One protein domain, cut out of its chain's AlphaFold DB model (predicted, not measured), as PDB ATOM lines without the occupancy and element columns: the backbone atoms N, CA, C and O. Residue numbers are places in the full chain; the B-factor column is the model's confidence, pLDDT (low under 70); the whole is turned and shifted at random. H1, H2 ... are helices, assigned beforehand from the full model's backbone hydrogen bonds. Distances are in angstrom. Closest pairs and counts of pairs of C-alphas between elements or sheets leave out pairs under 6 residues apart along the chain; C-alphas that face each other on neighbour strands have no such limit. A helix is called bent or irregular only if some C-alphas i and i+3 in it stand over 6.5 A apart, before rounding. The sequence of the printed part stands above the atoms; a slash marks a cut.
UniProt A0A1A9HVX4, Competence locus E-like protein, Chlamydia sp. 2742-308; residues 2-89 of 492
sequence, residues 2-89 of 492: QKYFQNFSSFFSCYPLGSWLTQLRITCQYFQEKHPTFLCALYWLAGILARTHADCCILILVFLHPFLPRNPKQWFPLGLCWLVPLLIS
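Overview. This is residues 2 to 89 of the 492 residues of the protein "Competence locus E-like protein" of Chlamydia sp. 2742-308 (UniProt A0A1A9HVX4). The longest helix, H2, reaches out like an arm from a head of three helices, in which H3 packs on both H4 and H5 while H4 and H5 stay apart. At the far end of the arm, residues 2 to 10 of H1 and 12 to 19 stick out, free of the head. The printed part has 88 residues with five named helices, H1 to H5 in chain order, and no named strand: all helix. It is loose, with a radius of gyration of the C-alphas of 16.5 A, and elongated, spanning 53 by 28 by 21 A.

Along the chain. H2, residues 17 to 34, is 25.9 A long from C-alpha 17 at (-41.298, -48.769, 0.574) to C-alpha 34. H3 is residues 36 to 49, 20.3 A; H4 is residues 54 to 67, 20.6 A, and only just irregular, with C-alphas 63 and 66 7.0 A apart. H5, residues 72 to 88, 25.3 A, ends with C-alpha 88 at (-1.655, -42.510, 9.579). H1 is residues 2 to 13, 15.5 A, from C-alpha 2 at (-51.708, -54.161, 23.353).

Arrangement. Residues 25 to 32 of H2 touch residues 66 to 67 of H4, about perpendicular at 89 degrees; the closest C-alphas, of Cys 28 and Phe 67, are 5.2 A apart. H3 and H4 form a helical hairpin and touch at a shallow tilt of 17 degrees, opposite ways, closest at the C-alphas of Ala 46 and Cys 57, 4.6 A. H3 and H5 touch at 37 degrees, only just a steep tilt, the same way, closest at the C-alphas of Gly 47 and Trp 82, 4.4 A. H1 touches no helix. Every O i to N i+4 pair is within hydrogen-bond range in H2 and H3; H1 has 6 of 8, H4 8 of 10 and H5 9 of 13.

Size, cuts and confidence. The C-alphas farthest apart, of Gln 2 and Leu 87, are 53.5 A apart. The printed part has no cut, and its four links are tight. Mean pLDDT of the printed part is 78.7; residues 2 to 20 and 89 are under 70.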
ATOM      1  N   GLN A   2     -51.212 -54.075  24.742       28.92
ATOM      2  CA  GLN A   2     -51.708 -54.161  23.353       28.92
ATOM      3  C   GLN A   2     -51.371 -52.946  22.460       28.92
ATOM      4  O   GLN A   2     -50.907 -53.148  21.349       28.92
ATOM      5  N   LYS A   3     -51.470 -51.701  22.959       34.47
ATOM      6  CA  LYS A   3     -51.048 -50.485  22.218       34.47
ATOM      7  C   LYS A   3     -49.540 -50.424  21.915       34.47
ATOM      8  O   LYS A   3     -49.137 -49.905  20.883       34.47
ATOM      9  N   TYR A   4     -48.699 -50.971  22.794       41.72
ATOM     10  CA  TYR A   4     -47.242 -50.998  22.593       41.72
ATOM     11  C   TYR A   4     -46.818 -52.151  21.679       41.72
ATOM     12  O   TYR A   4     -45.939 -51.969  20.845       41.72
ATOM     13  N   PHE A   5     -47.501 -53.296  21.770       37.38
ATOM     14  CA  PHE A   5     -47.369 -54.388  20.804       37.38
ATOM     15  C   PHE A   5     -47.890 -53.989  19.417       37.38
ATOM     16  O   PHE A   5     -47.270 -54.340  18.425       37.38
ATOM     17  N   GLN A   6     -48.958 -53.187  19.340       35.69
ATOM     18  CA  GLN A   6     -49.438 -52.585  18.094       35.69
ATOM     19  C   GLN A   6     -48.434 -51.585  17.513       35.69
ATOM     20  O   GLN A   6     -48.248 -51.567  16.305       35.69
ATOM     21  N   ASN A   7     -47.725 -50.801  18.333       40.50
ATOM     22  CA  ASN A   7     -46.611 -49.970  17.848       40.50
ATOM     23  C   ASN A   7     -45.415 -50.815  17.371       40.50
ATOM     24  O   ASN A   7     -44.711 -50.418  16.447       40.50
ATOM     25  N   PHE A   8     -45.194 -51.985  17.976       37.16
ATOM     26  CA  PHE A   8     -44.156 -52.934  17.569       37.16
ATOM     27  C   PHE A   8     -44.517 -53.670  16.264       37.16
ATOM     28  O   PHE A   8     -43.660 -53.837  15.401       37.16
ATOM     29  N   SER A   9     -45.785 -54.057  16.076       37.16
ATOM     30  CA  SER A   9     -46.271 -54.740  14.869       37.16
ATOM     31  C   SER A   9     -46.513 -53.786  13.693       37.16
ATOM     32  O   SER A   9     -46.176 -54.120  12.561       37.16
ATOM     33  N   SER A  10     -47.009 -52.568  13.949       38.59
ATOM     34  CA  SER A  10     -47.250 -51.543  12.915       38.59
ATOM     35  C   SER A  10     -45.975 -50.998  12.270       38.59
ATOM     36  O   SER A  10     -46.039 -50.463  11.163       38.59
ATOM     37  N   PHE A  11     -44.812 -51.183  12.906       41.28
ATOM     38  CA  PHE A  11     -43.515 -50.871  12.302       41.28
ATOM     39  C   PHE A  11     -43.214 -51.754  11.081       41.28
ATOM     40  O   PHE A  11     -42.589 -51.289  10.130       41.28
ATOM     41  N   PHE A  12     -43.685 -53.005  11.088       42.91
ATOM     42  CA  PHE A  12     -43.485 -53.948   9.988       42.91
ATOM     43  C   PHE A  12     -44.647 -53.976   8.984       42.91
ATOM     44  O   PHE A  12     -44.438 -54.422   7.861       42.91
ATOM     45  N   SER A  13     -45.851 -53.515   9.349       39.69
ATOM     46  CA  SER A  13     -47.064 -53.877   8.597       39.69
ATOM     47  C   SER A  13     -47.719 -52.799   7.720       39.69
ATOM     48  O   SER A  13     -48.626 -53.167   6.982       39.69
ATOM     49  N   CYS A  14     -47.347 -51.509   7.756       40.72
ATOM     50  CA  CYS A  14     -48.242 -50.474   7.184       40.72
ATOM     51  C   CYS A  14     -47.619 -49.316   6.374       40.72
ATOM     52  O   CYS A  14     -48.275 -48.285   6.236       40.72
ATOM     53  N   TYR A  15     -46.420 -49.431   5.789       44.69
ATOM     54  CA  TYR A  15     -45.899 -48.352   4.929       44.69
ATOM     55  C   TYR A  15     -45.378 -48.842   3.571       44.69
ATOM     56  O   TYR A  15     -44.584 -49.781   3.535       44.69
ATOM     57  N   PRO A  16     -45.755 -48.196   2.445       56.72
ATOM     58  CA  PRO A  16     -45.117 -48.457   1.158       56.72
ATOM     59  C   PRO A  16     -43.618 -48.129   1.246       56.72
ATOM     60  O   PRO A  16     -43.229 -47.177   1.927       56.72
ATOM     61  N   LEU A  17     -42.770 -48.885   0.539       54.81
ATOM     62  CA  LEU A  17     -41.298 -48.769   0.574       54.81
ATOM     63  C   LEU A  17     -40.777 -47.317   0.451       54.81
ATOM     64  O   LEU A  17     -39.801 -46.948   1.106       54.81
ATOM     65  N   GLY A  18     -41.458 -46.463  -0.325       59.25
ATOM     66  CA  GLY A  18     -41.122 -45.039  -0.472       59.25
ATOM     67  C   GLY A  18     -41.341 -44.183   0.789       59.25
ATOM     68  O   GLY A  18     -40.553 -43.275   1.067       59.25
ATOM     69  N   SER A  19     -42.357 -44.495   1.601       67.00
ATOM     70  CA  SER A  19     -42.594 -43.849   2.905       67.00
ATOM     71  C   SER A  19     -41.478 -44.197   3.895       67.00
ATOM     72  O   SER A  19     -40.949 -43.339   4.602       67.00
ATOM     73  N   TRP A  20     -41.037 -45.455   3.885       67.06
ATOM     74  CA  TRP A  20     -40.000 -45.919   4.801       67.06
ATOM     75  C   TRP A  20     -38.641 -45.263   4.511       67.06
ATOM     76  O   TRP A  20     -37.964 -44.791   5.423       67.06
ATOM     77  N   LEU A  21     -38.274 -45.140   3.230       70.44
ATOM     78  CA  LEU A  21     -37.041 -44.470   2.796       70.44
ATOM     79  C   LEU A  21     -37.024 -42.976   3.139       70.44
ATOM     80  O   LEU A  21     -36.011 -42.458   3.617       70.44
ATOM     81  N   THR A  22     -38.139 -42.276   2.928       74.75
ATOM     82  CA  THR A  22     -38.254 -40.853   3.289       74.75
ATOM     83  C   THR A  22     -38.190 -40.660   4.803       74.75
ATOM     84  O   THR A  22     -37.448 -39.799   5.286       74.75
ATOM     85  N   GLN A  23     -38.866 -41.513   5.570       75.75
ATOM     86  CA  GLN A  23     -38.835 -41.475   7.028       75.75
ATOM     87  C   GLN A  23     -37.447 -41.800   7.594       75.75
ATOM     88  O   GLN A  23     -37.008 -41.130   8.533       75.75
ATOM     89  N   LEU A  24     -36.740 -42.775   7.017       78.25
ATOM     90  CA  LEU A  24     -35.362 -43.114   7.374       78.25
ATOM     91  C   LEU A  24     -34.415 -41.948   7.084       78.25
ATOM     92  O   LEU A  24     -33.617 -41.589   7.948       78.25
ATOM     93  N   ARG A  25     -34.557 -41.288   5.928       79.50
ATOM     94  CA  ARG A  25     -33.753 -40.113   5.563       79.50
ATOM     95  C   ARG A  25     -33.931 -38.957   6.549       79.50
ATOM     96  O   ARG A  25     -32.944 -38.362   6.967       79.50
ATOM     97  N   ILE A  26     -35.169 -38.674   6.961       81.50
ATOM     98  CA  ILE A  26     -35.467 -37.644   7.972       81.50
ATOM     99  C   ILE A  26     -34.830 -38.006   9.318       81.50
ATOM    100  O   ILE A  26     -34.217 -37.160   9.964       81.50
ATOM    101  N   THR A  27     -34.936 -39.270   9.738       84.50
ATOM    102  CA  THR A  27     -34.327 -39.738  10.991       84.50
ATOM    103  C   THR A  27     -32.803 -39.619  10.953       84.50
ATOM    104  O   THR A  27     -32.205 -39.180  11.933       84.50
ATOM    105  N   CYS A  28     -32.173 -39.957   9.825       86.12
ATOM    106  CA  CYS A  28     -30.728 -39.823   9.647       86.12
ATOM    107  C   CYS A  28     -30.283 -38.354   9.686       86.12
ATOM    108  O   CYS A  28     -29.293 -38.049  10.342       86.12
ATOM    109  N   GLN A  29     -31.039 -37.439   9.066       84.94
ATOM    110  CA  GLN A  29     -30.762 -35.995   9.123       84.94
ATOM    111  C   GLN A  29     -30.869 -35.452  10.551       84.94
ATOM    112  O   GLN A  29     -29.940 -34.814  11.039       84.94
ATOM    113  N   TYR A  30     -31.944 -35.788  11.266       86.25
ATOM    114  CA  TYR A  30     -32.099 -35.393  12.668       86.25
ATOM    115  C   TYR A  30     -30.968 -35.944  13.553       86.25
ATOM    116  O   TYR A  30     -30.418 -35.246  14.407       86.25
ATOM    117  N   PHE A  31     -30.580 -37.203  13.335       88.31
ATOM    118  CA  PHE A  31     -29.462 -37.814  14.051       88.31
ATOM    119  C   PHE A  31     -28.137 -37.114  13.743       88.31
ATOM    120  O   PHE A  31     -27.347 -36.886  14.657       88.31
ATOM    121  N   GLN A  32     -27.900 -36.747  12.485       88.19
ATOM    122  CA  GLN A  32     -26.701 -36.035  12.054       88.19
ATOM    123  C   GLN A  32     -26.574 -34.667  12.734       88.19
ATOM    124  O   GLN A  32     -25.503 -34.348  13.245       88.19
ATOM    125  N   GLU A  33     -27.655 -33.888  12.794       85.75
ATOM    126  CA  GLU A  33     -27.669 -32.581  13.467       85.75
ATOM    127  C   GLU A  33     -27.380 -32.710  14.966       85.75
ATOM    128  O   GLU A  33     -26.615 -31.932  15.539       85.75
ATOM    129  N   LYS A  34     -27.940 -33.740  15.606       87.38
ATOM    130  CA  LYS A  34     -27.761 -33.974  17.042       87.38
ATOM    131  C   LYS A  34     -26.394 -34.581  17.379       87.38
ATOM    132  O   LYS A  34     -25.864 -34.363  18.476       87.38
ATOM    133  N   HIS A  35     -25.833 -35.401  16.489       90.69
ATOM    134  CA  HIS A  35     -24.663 -36.244  16.757       90.69
ATOM    135  C   HIS A  35     -23.543 -36.150  15.695       90.69
ATOM    136  O   HIS A  35     -23.032 -37.183  15.248       90.69
ATOM    137  N   PRO A  36     -23.091 -34.939  15.312       90.31
ATOM    138  CA  PRO A  36     -22.135 -34.772  14.216       90.31
ATOM    139  C   PRO A  36     -20.764 -35.390  14.522       90.31
ATOM    140  O   PRO A  36     -20.166 -36.039  13.669       90.31
ATOM    141  N   THR A  37     -20.269 -35.259  15.758       91.56
ATOM    142  CA  THR A  37     -18.941 -35.790  16.123       91.56
ATOM    143  C   THR A  37     -18.908 -37.317  16.185       91.56
ATOM    144  O   THR A  37     -17.869 -37.921  15.923       91.56
ATOM    145  N   PHE A  38     -20.044 -37.959  16.481       94.44
ATOM    146  CA  PHE A  38     -20.151 -39.414  16.401       94.44
ATOM    147  C   PHE A  38     -20.021 -39.899  14.954       94.44
ATOM    148  O   PHE A  38     -19.293 -40.854  14.694       94.44
ATOM    149  N   LEU A  39     -20.647 -39.202  14.000       93.88
ATOM    150  CA  LEU A  39     -20.482 -39.504  12.578       93.88
ATOM    151  C   LEU A  39     -19.031 -39.306  12.127       93.88
ATOM    152  O   LEU A  39     -18.487 -40.196  11.479       93.88
ATOM    153  N   CYS A  40     -18.367 -38.219  12.538       94.75
ATOM    154  CA  CYS A  40     -16.933 -38.030  12.284       94.75
ATOM    155  C   CYS A  40     -16.094 -39.227  12.762       94.75
ATOM    156  O   CYS A  40     -15.181 -39.659  12.064       94.75
ATOM    157  N   ALA A  41     -16.424 -39.802  13.922       95.56
ATOM    158  CA  ALA A  41     -15.735 -40.978  14.446       95.56
ATOM    159  C   ALA A  41     -15.991 -42.254  13.624       95.56
ATOM    160  O   ALA A  41     -15.097 -43.089  13.510       95.56
ATOM    161  N   LEU A  42     -17.173 -42.406  13.017       95.44
ATOM    162  CA  LEU A  42     -17.451 -43.515  12.097       95.44
ATOM    163  C   LEU A  42     -16.692 -43.366  10.768       95.44
ATOM    164  O   LEU A  42     -16.144 -44.351  10.275       95.44
ATOM    165  N   TYR A  43     -16.576 -42.145  10.232       95.56
ATOM    166  CA  TYR A  43     -15.686 -41.864   9.094       95.56
ATOM    167  C   TYR A  43     -14.219 -42.133   9.452       95.56
ATOM    168  O   TYR A  43     -13.486 -42.722   8.658       95.56
ATOM    169  N   TRP A  44     -13.811 -41.786  10.675       95.69
ATOM    170  CA  TRP A  44     -12.482 -42.101  11.189       95.69
ATOM    171  C   TRP A  44     -12.230 -43.610  11.273       95.69
ATOM    172  O   TRP A  44     -11.194 -44.089  10.818       95.69
ATOM    173  N   LEU A  45     -13.196 -44.385  11.781       94.44
ATOM    174  CA  LEU A  45     -13.137 -45.850  11.787       94.44
ATOM    175  C   LEU A  45     -13.019 -46.418  10.365       94.44
ATOM    176  O   LEU A  45     -12.193 -47.300  10.136       94.44
ATOM    177  N   ALA A  46     -13.798 -45.906   9.409       94.00
ATOM    178  CA  ALA A  46     -13.697 -46.323   8.011       94.00
ATOM    179  C   ALA A  46     -12.291 -46.062   7.444       94.00
ATOM    180  O   ALA A  46     -11.720 -46.940   6.803       94.00
ATOM    181  N   GLY A  47     -11.690 -44.910   7.749       92.06
ATOM    182  CA  GLY A  47     -10.327 -44.591   7.316       92.06
ATOM    183  C   GLY A  47      -9.257 -45.489   7.947       92.06
ATOM    184  O   GLY A  47      -8.314 -45.880   7.261       92.06
ATOM    185  N   ILE A  48      -9.427 -45.900   9.212       90.06
ATOM    186  CA  ILE A  48      -8.560 -46.910   9.855       90.06
ATOM    187  C   ILE A  48      -8.653 -48.259   9.124       90.06
ATOM    188  O   ILE A  48      -7.641 -48.936   8.943       90.06
ATOM    189  N   LEU A  49      -9.862 -48.668   8.731       90.19
ATOM    190  CA  LEU A  49     -10.114 -49.971   8.105       90.19
ATOM    191  C   LEU A  49      -9.742 -50.014   6.621       90.19
ATOM    192  O   LEU A  49      -9.522 -51.098   6.094       90.19
ATOM    193  N   ALA A  50      -9.641 -48.869   5.950       88.50
ATOM    194  CA  ALA A  50      -9.480 -48.785   4.501       88.50
ATOM    195  C   ALA A  50      -8.294 -49.592   3.943       88.50
ATOM    196  O   ALA A  50      -8.399 -50.146   2.852       88.50
ATOM    197  N   ARG A  51      -7.178 -49.693   4.683       80.62
ATOM    198  CA  ARG A  51      -5.981 -50.433   4.239       80.62
ATOM    199  C   ARG A  51      -5.973 -51.909   4.639       80.62
ATOM    200  O   ARG A  51      -5.383 -52.715   3.929       80.62
ATOM    201  N   THR A  52      -6.563 -52.266   5.779       80.50
ATOM    202  CA  THR A  52      -6.508 -53.635   6.331       80.50
ATOM    203  C   THR A  52      -7.742 -54.467   5.989       80.50
ATOM    204  O   THR A  52      -7.630 -55.669   5.771       80.50
ATOM    205  N   HIS A  53      -8.909 -53.829   5.922       86.69
ATOM    206  CA  HIS A  53     -10.213 -54.435   5.670       86.69
ATOM    207  C   HIS A  53     -11.042 -53.517   4.755       86.69
ATOM    208  O   HIS A  53     -12.001 -52.874   5.197       86.69
ATOM    209  N   ALA A  54     -10.658 -53.447   3.476       88.44
ATOM    210  CA  ALA A  54     -11.293 -52.581   2.478       88.44
ATOM    211  C   ALA A  54     -12.810 -52.819   2.371       88.44
ATOM    212  O   ALA A  54     -13.580 -51.859   2.361       88.44
ATOM    213  N   ASP A  55     -13.246 -54.079   2.411       91.62
ATOM    214  CA  ASP A  55     -14.664 -54.456   2.363       91.62
ATOM    215  C   ASP A  55     -15.460 -53.820   3.513       91.62
ATOM    216  O   ASP A  55     -16.536 -53.256   3.309       91.62
ATOM    217  N   CYS A  56     -14.901 -53.831   4.729       92.31
ATOM    218  CA  CYS A  56     -15.517 -53.200   5.896       92.31
ATOM    219  C   CYS A  56     -15.587 -51.676   5.739       92.31
ATOM    220  O   CYS A  56     -16.586 -51.068   6.117       92.31
ATOM    221  N   CYS A  57     -14.548 -51.053   5.170       92.44
ATOM    222  CA  CYS A  57     -14.547 -49.617   4.885       92.44
ATOM    223  C   CYS A  57     -15.660 -49.245   3.900       92.44
ATOM    224  O   CYS A  57     -16.429 -48.324   4.174       92.44
ATOM    225  N   ILE A  58     -15.777 -49.972   2.783       93.06
ATOM    226  CA  ILE A  58     -16.819 -49.738   1.775       93.06
ATOM    227  C   ILE A  58     -18.201 -49.888   2.412       93.06
ATOM    228  O   ILE A  58     -19.033 -48.993   2.271       93.06
ATOM    229  N   LEU A  59     -18.426 -50.961   3.177       94.44
ATOM    230  CA  LEU A  59     -19.686 -51.177   3.887       94.44
ATOM    231  C   LEU A  59     -20.029 -50.000   4.811       94.44
ATOM    232  O   LEU A  59     -21.133 -49.468   4.726       94.44
ATOM    233  N   ILE A  60     -19.093 -49.550   5.654       94.00
ATOM    234  CA  ILE A  60     -19.335 -48.419   6.565       94.00
ATOM    235  C   ILE A  60     -19.679 -47.150   5.781       94.00
ATOM    236  O   ILE A  60     -20.640 -46.471   6.135       94.00
ATOM    237  N   LEU A  61     -18.948 -46.832   4.708       93.56
ATOM    238  CA  LEU A  61     -19.218 -45.644   3.893       93.56
ATOM    239  C   LEU A  61     -20.601 -45.700   3.225       93.56
ATOM    240  O   LEU A  61     -21.325 -44.705   3.242       93.56
ATOM    241  N   VAL A  62     -21.007 -46.868   2.715       93.44
ATOM    242  CA  VAL A  62     -22.355 -47.085   2.162       93.44
ATOM    243  C   VAL A  62     -23.425 -46.859   3.232       93.44
ATOM    244  O   VAL A  62     -24.397 -46.143   2.993       93.44
ATOM    245  N   PHE A  63     -23.232 -47.393   4.442       92.31
ATOM    246  CA  PHE A  63     -24.156 -47.188   5.562       92.31
ATOM    247  C   PHE A  63     -24.168 -45.750   6.099       92.31
ATOM    248  O   PHE A  63     -25.168 -45.328   6.678       92.31
ATOM    249  N   LEU A  64     -23.091 -44.984   5.912       92.44
ATOM    250  CA  LEU A  64     -23.009 -43.579   6.318       92.44
ATOM    251  C   LEU A  64     -23.624 -42.613   5.302       92.44
ATOM    252  O   LEU A  64     -23.949 -41.481   5.668       92.44
ATOM    253  N   HIS A  65     -23.836 -43.044   4.058       90.31
ATOM    254  CA  HIS A  65     -24.382 -42.204   2.993       90.31
ATOM    255  C   HIS A  65     -25.710 -41.494   3.358       90.31
ATOM    256  O   HIS A  65     -25.831 -40.295   3.101       90.31
ATOM    257  N   PRO A  66     -26.698 -42.136   4.021       89.19
ATOM    258  CA  PRO A  66     -27.938 -41.464   4.432       89.19
ATOM    259  C   PRO A  66     -27.752 -40.312   5.435       89.19
ATOM    260  O   PRO A  66     -28.661 -39.496   5.585       89.19
ATOM    261  N   PHE A  67     -26.603 -40.243   6.116       88.75
ATOM    262  CA  PHE A  67     -26.263 -39.208   7.098       88.75
ATOM    263  C   PHE A  67     -25.461 -38.045   6.496       88.75
ATOM    264  O   PHE A  67     -25.023 -37.164   7.236       88.75
ATOM    265  N   LEU A  68     -25.225 -38.034   5.178       87.12
ATOM    266  CA  LEU A  68     -24.522 -36.931   4.529       87.12
ATOM    267  C   LEU A  68     -25.319 -35.621   4.671       87.12
ATOM    268  O   LEU A  68     -26.518 -35.589   4.364       87.12
ATOM    269  N   PRO A  69     -24.660 -34.522   5.085       84.62
ATOM    270  CA  PRO A  69     -25.307 -33.227   5.175       84.62
ATOM    271  C   PRO A  69     -25.823 -32.746   3.821       84.62
ATOM    272  O   PRO A  69     -25.194 -32.983   2.793       84.62
ATOM    273  N   ARG A  70     -26.911 -31.967   3.814       81.94
ATOM    274  CA  ARG A  70     -27.388 -31.314   2.578       81.94
ATOM    275  C   ARG A  70     -26.414 -30.256   2.060       81.94
ATOM    276  O   ARG A  70     -26.333 -30.040   0.857       81.94
ATOM    277  N   ASN A  71     -25.697 -29.583   2.962       84.38
ATOM    278  CA  ASN A  71     -24.728 -28.561   2.593       84.38
ATOM    279  C   ASN A  71     -23.365 -29.212   2.281       84.38
ATOM    280  O   ASN A  71     -22.734 -29.737   3.205       84.38
ATOM    281  N   PRO A  72     -22.864 -29.137   1.034       83.75
ATOM    282  CA  PRO A  72     -21.616 -29.789   0.637       83.75
ATOM    283  C   PRO A  72     -20.391 -29.250   1.388       83.75
ATOM    284  O   PRO A  72     -19.413 -29.972   1.568       83.75
ATOM    285  N   LYS A  73     -20.437 -28.021   1.926       84.44
ATOM    286  CA  LYS A  73     -19.342 -27.484   2.756       84.44
ATOM    287  C   LYS A  73     -19.085 -28.329   4.009       84.44
ATOM    288  O   LYS A  73     -17.956 -28.408   4.481       84.44
ATOM    289  N   GLN A  74     -20.116 -28.995   4.533       84.12
ATOM    290  CA  GLN A  74     -20.003 -29.874   5.699       84.12
ATOM    291  C   GLN A  74     -19.443 -31.263   5.350       84.12
ATOM    292  O   GLN A  74     -19.172 -32.051   6.253       84.12
ATOM    293  N   TRP A  75     -19.222 -31.574   4.069       87.50
ATOM    294  CA  TRP A  75     -18.592 -32.833   3.655       87.50
ATOM    295  C   TRP A  75     -17.082 -32.798   3.862       87.50
ATOM    296  O   TRP A  75     -16.488 -33.821   4.187       87.50
ATOM    297  N   PHE A  76     -16.469 -31.617   3.745       89.12
ATOM    298  CA  PHE A  76     -15.034 -31.430   3.943       89.12
ATOM    299  C   PHE A  76     -14.521 -31.971   5.295       89.12
ATOM    300  O   PHE A  76     -13.602 -32.791   5.281       89.12
ATOM    301  N   PRO A  77     -15.105 -31.618   6.463       87.88
ATOM    302  CA  PRO A  77     -14.647 -32.167   7.740       87.88
ATOM    303  C   PRO A  77     -14.856 -33.685   7.858       87.88
ATOM    304  O   PRO A  77     -14.021 -34.357   8.460       87.88
ATOM    305  N   LEU A  78     -15.921 -34.246   7.270       90.12
ATOM    306  CA  LEU A  78     -16.155 -35.698   7.257       90.12
ATOM    307  C   LEU A  78     -15.104 -36.422   6.404       90.12
ATOM    308  O   LEU A  78     -14.532 -37.421   6.841       90.12
ATOM    309  N   GLY A  79     -14.793 -35.871   5.227       89.50
ATOM    310  CA  GLY A  79     -13.732 -36.362   4.350       89.50
ATOM    311  C   GLY A  79     -12.359 -36.296   5.017       89.50
ATOM    312  O   GLY A  79     -11.607 -37.266   4.957       89.50
ATOM    313  N   LEU A  80     -12.057 -35.210   5.737       92.19
ATOM    314  CA  LEU A  80     -10.825 -35.090   6.518       92.19
ATOM    315  C   LEU A  80     -10.752 -36.154   7.625       92.19
ATOM    316  O   LEU A  80      -9.706 -36.774   7.810       92.19
ATOM    317  N   CYS A  81     -11.865 -36.415   8.322       92.94
ATOM    318  CA  CYS A  81     -11.928 -37.458   9.349       92.94
ATOM    319  C   CYS A  81     -11.668 -38.859   8.791       92.94
ATOM    320  O   CYS A  81     -11.144 -39.690   9.519       92.94
ATOM    321  N   TRP A  82     -11.994 -39.124   7.525       94.19
ATOM    322  CA  TRP A  82     -11.649 -40.379   6.853       94.19
ATOM    323  C   TRP A  82     -10.196 -40.396   6.344       94.19
ATOM    324  O   TRP A  82      -9.480 -41.382   6.518       94.19
ATOM    325  N   LEU A  83      -9.731 -39.289   5.762       92.38
ATOM    326  CA  LEU A  83      -8.421 -39.193   5.114       92.38
ATOM    327  C   LEU A  83      -7.255 -39.184   6.114       92.38
ATOM    328  O   LEU A  83      -6.235 -39.823   5.879       92.38
ATOM    329  N   VAL A  84      -7.392 -38.503   7.253       91.88
ATOM    330  CA  VAL A  84      -6.337 -38.446   8.280       91.88
ATOM    331  C   VAL A  84      -5.932 -39.843   8.787       91.88
ATOM    332  O   VAL A  84      -4.748 -40.178   8.702       91.88
ATOM    333  N   PRO A  85      -6.846 -40.710   9.267       88.62
ATOM    334  CA  PRO A  85      -6.478 -42.056   9.697       88.62
ATOM    335  C   PRO A  85      -6.051 -42.963   8.539       88.62
ATOM    336  O   PRO A  85      -5.225 -43.848   8.755       88.62
ATOM    337  N   LEU A  86      -6.528 -42.737   7.311       87.12
ATOM    338  CA  LEU A  86      -6.021 -43.433   6.123       87.12
ATOM    339  C   LEU A  86      -4.521 -43.156   5.907       87.12
ATOM    340  O   LEU A  86      -3.769 -44.065   5.562       87.12
ATOM    341  N   LEU A  87      -4.078 -41.914   6.118       85.19
ATOM    342  CA  LEU A  87      -2.667 -41.537   5.991       85.19
ATOM    343  C   LEU A  87      -1.814 -42.065   7.151       85.19
ATOM    344  O   LEU A  87      -0.675 -42.476   6.938       85.19
ATOM    345  N   ILE A  88      -2.364 -42.064   8.370       79.94
ATOM    346  CA  ILE A  88      -1.655 -42.510   9.579       79.94
ATOM    347  C   ILE A  88      -1.583 -44.042   9.666       79.94
ATOM    348  O   ILE A  88      -0.612 -44.582  10.202       79.94
ATOM    349  N   SER A  89      -2.598 -44.755   9.174       69.69
ATOM    350  CA  SER A  89      -2.657 -46.216   9.251       69.69
ATOM    351  C   SER A  89      -1.576 -46.851   8.376       69.69
ATOM    352  O   SER A  89      -1.469 -46.598   7.176       69.69
TER     353      SER A  89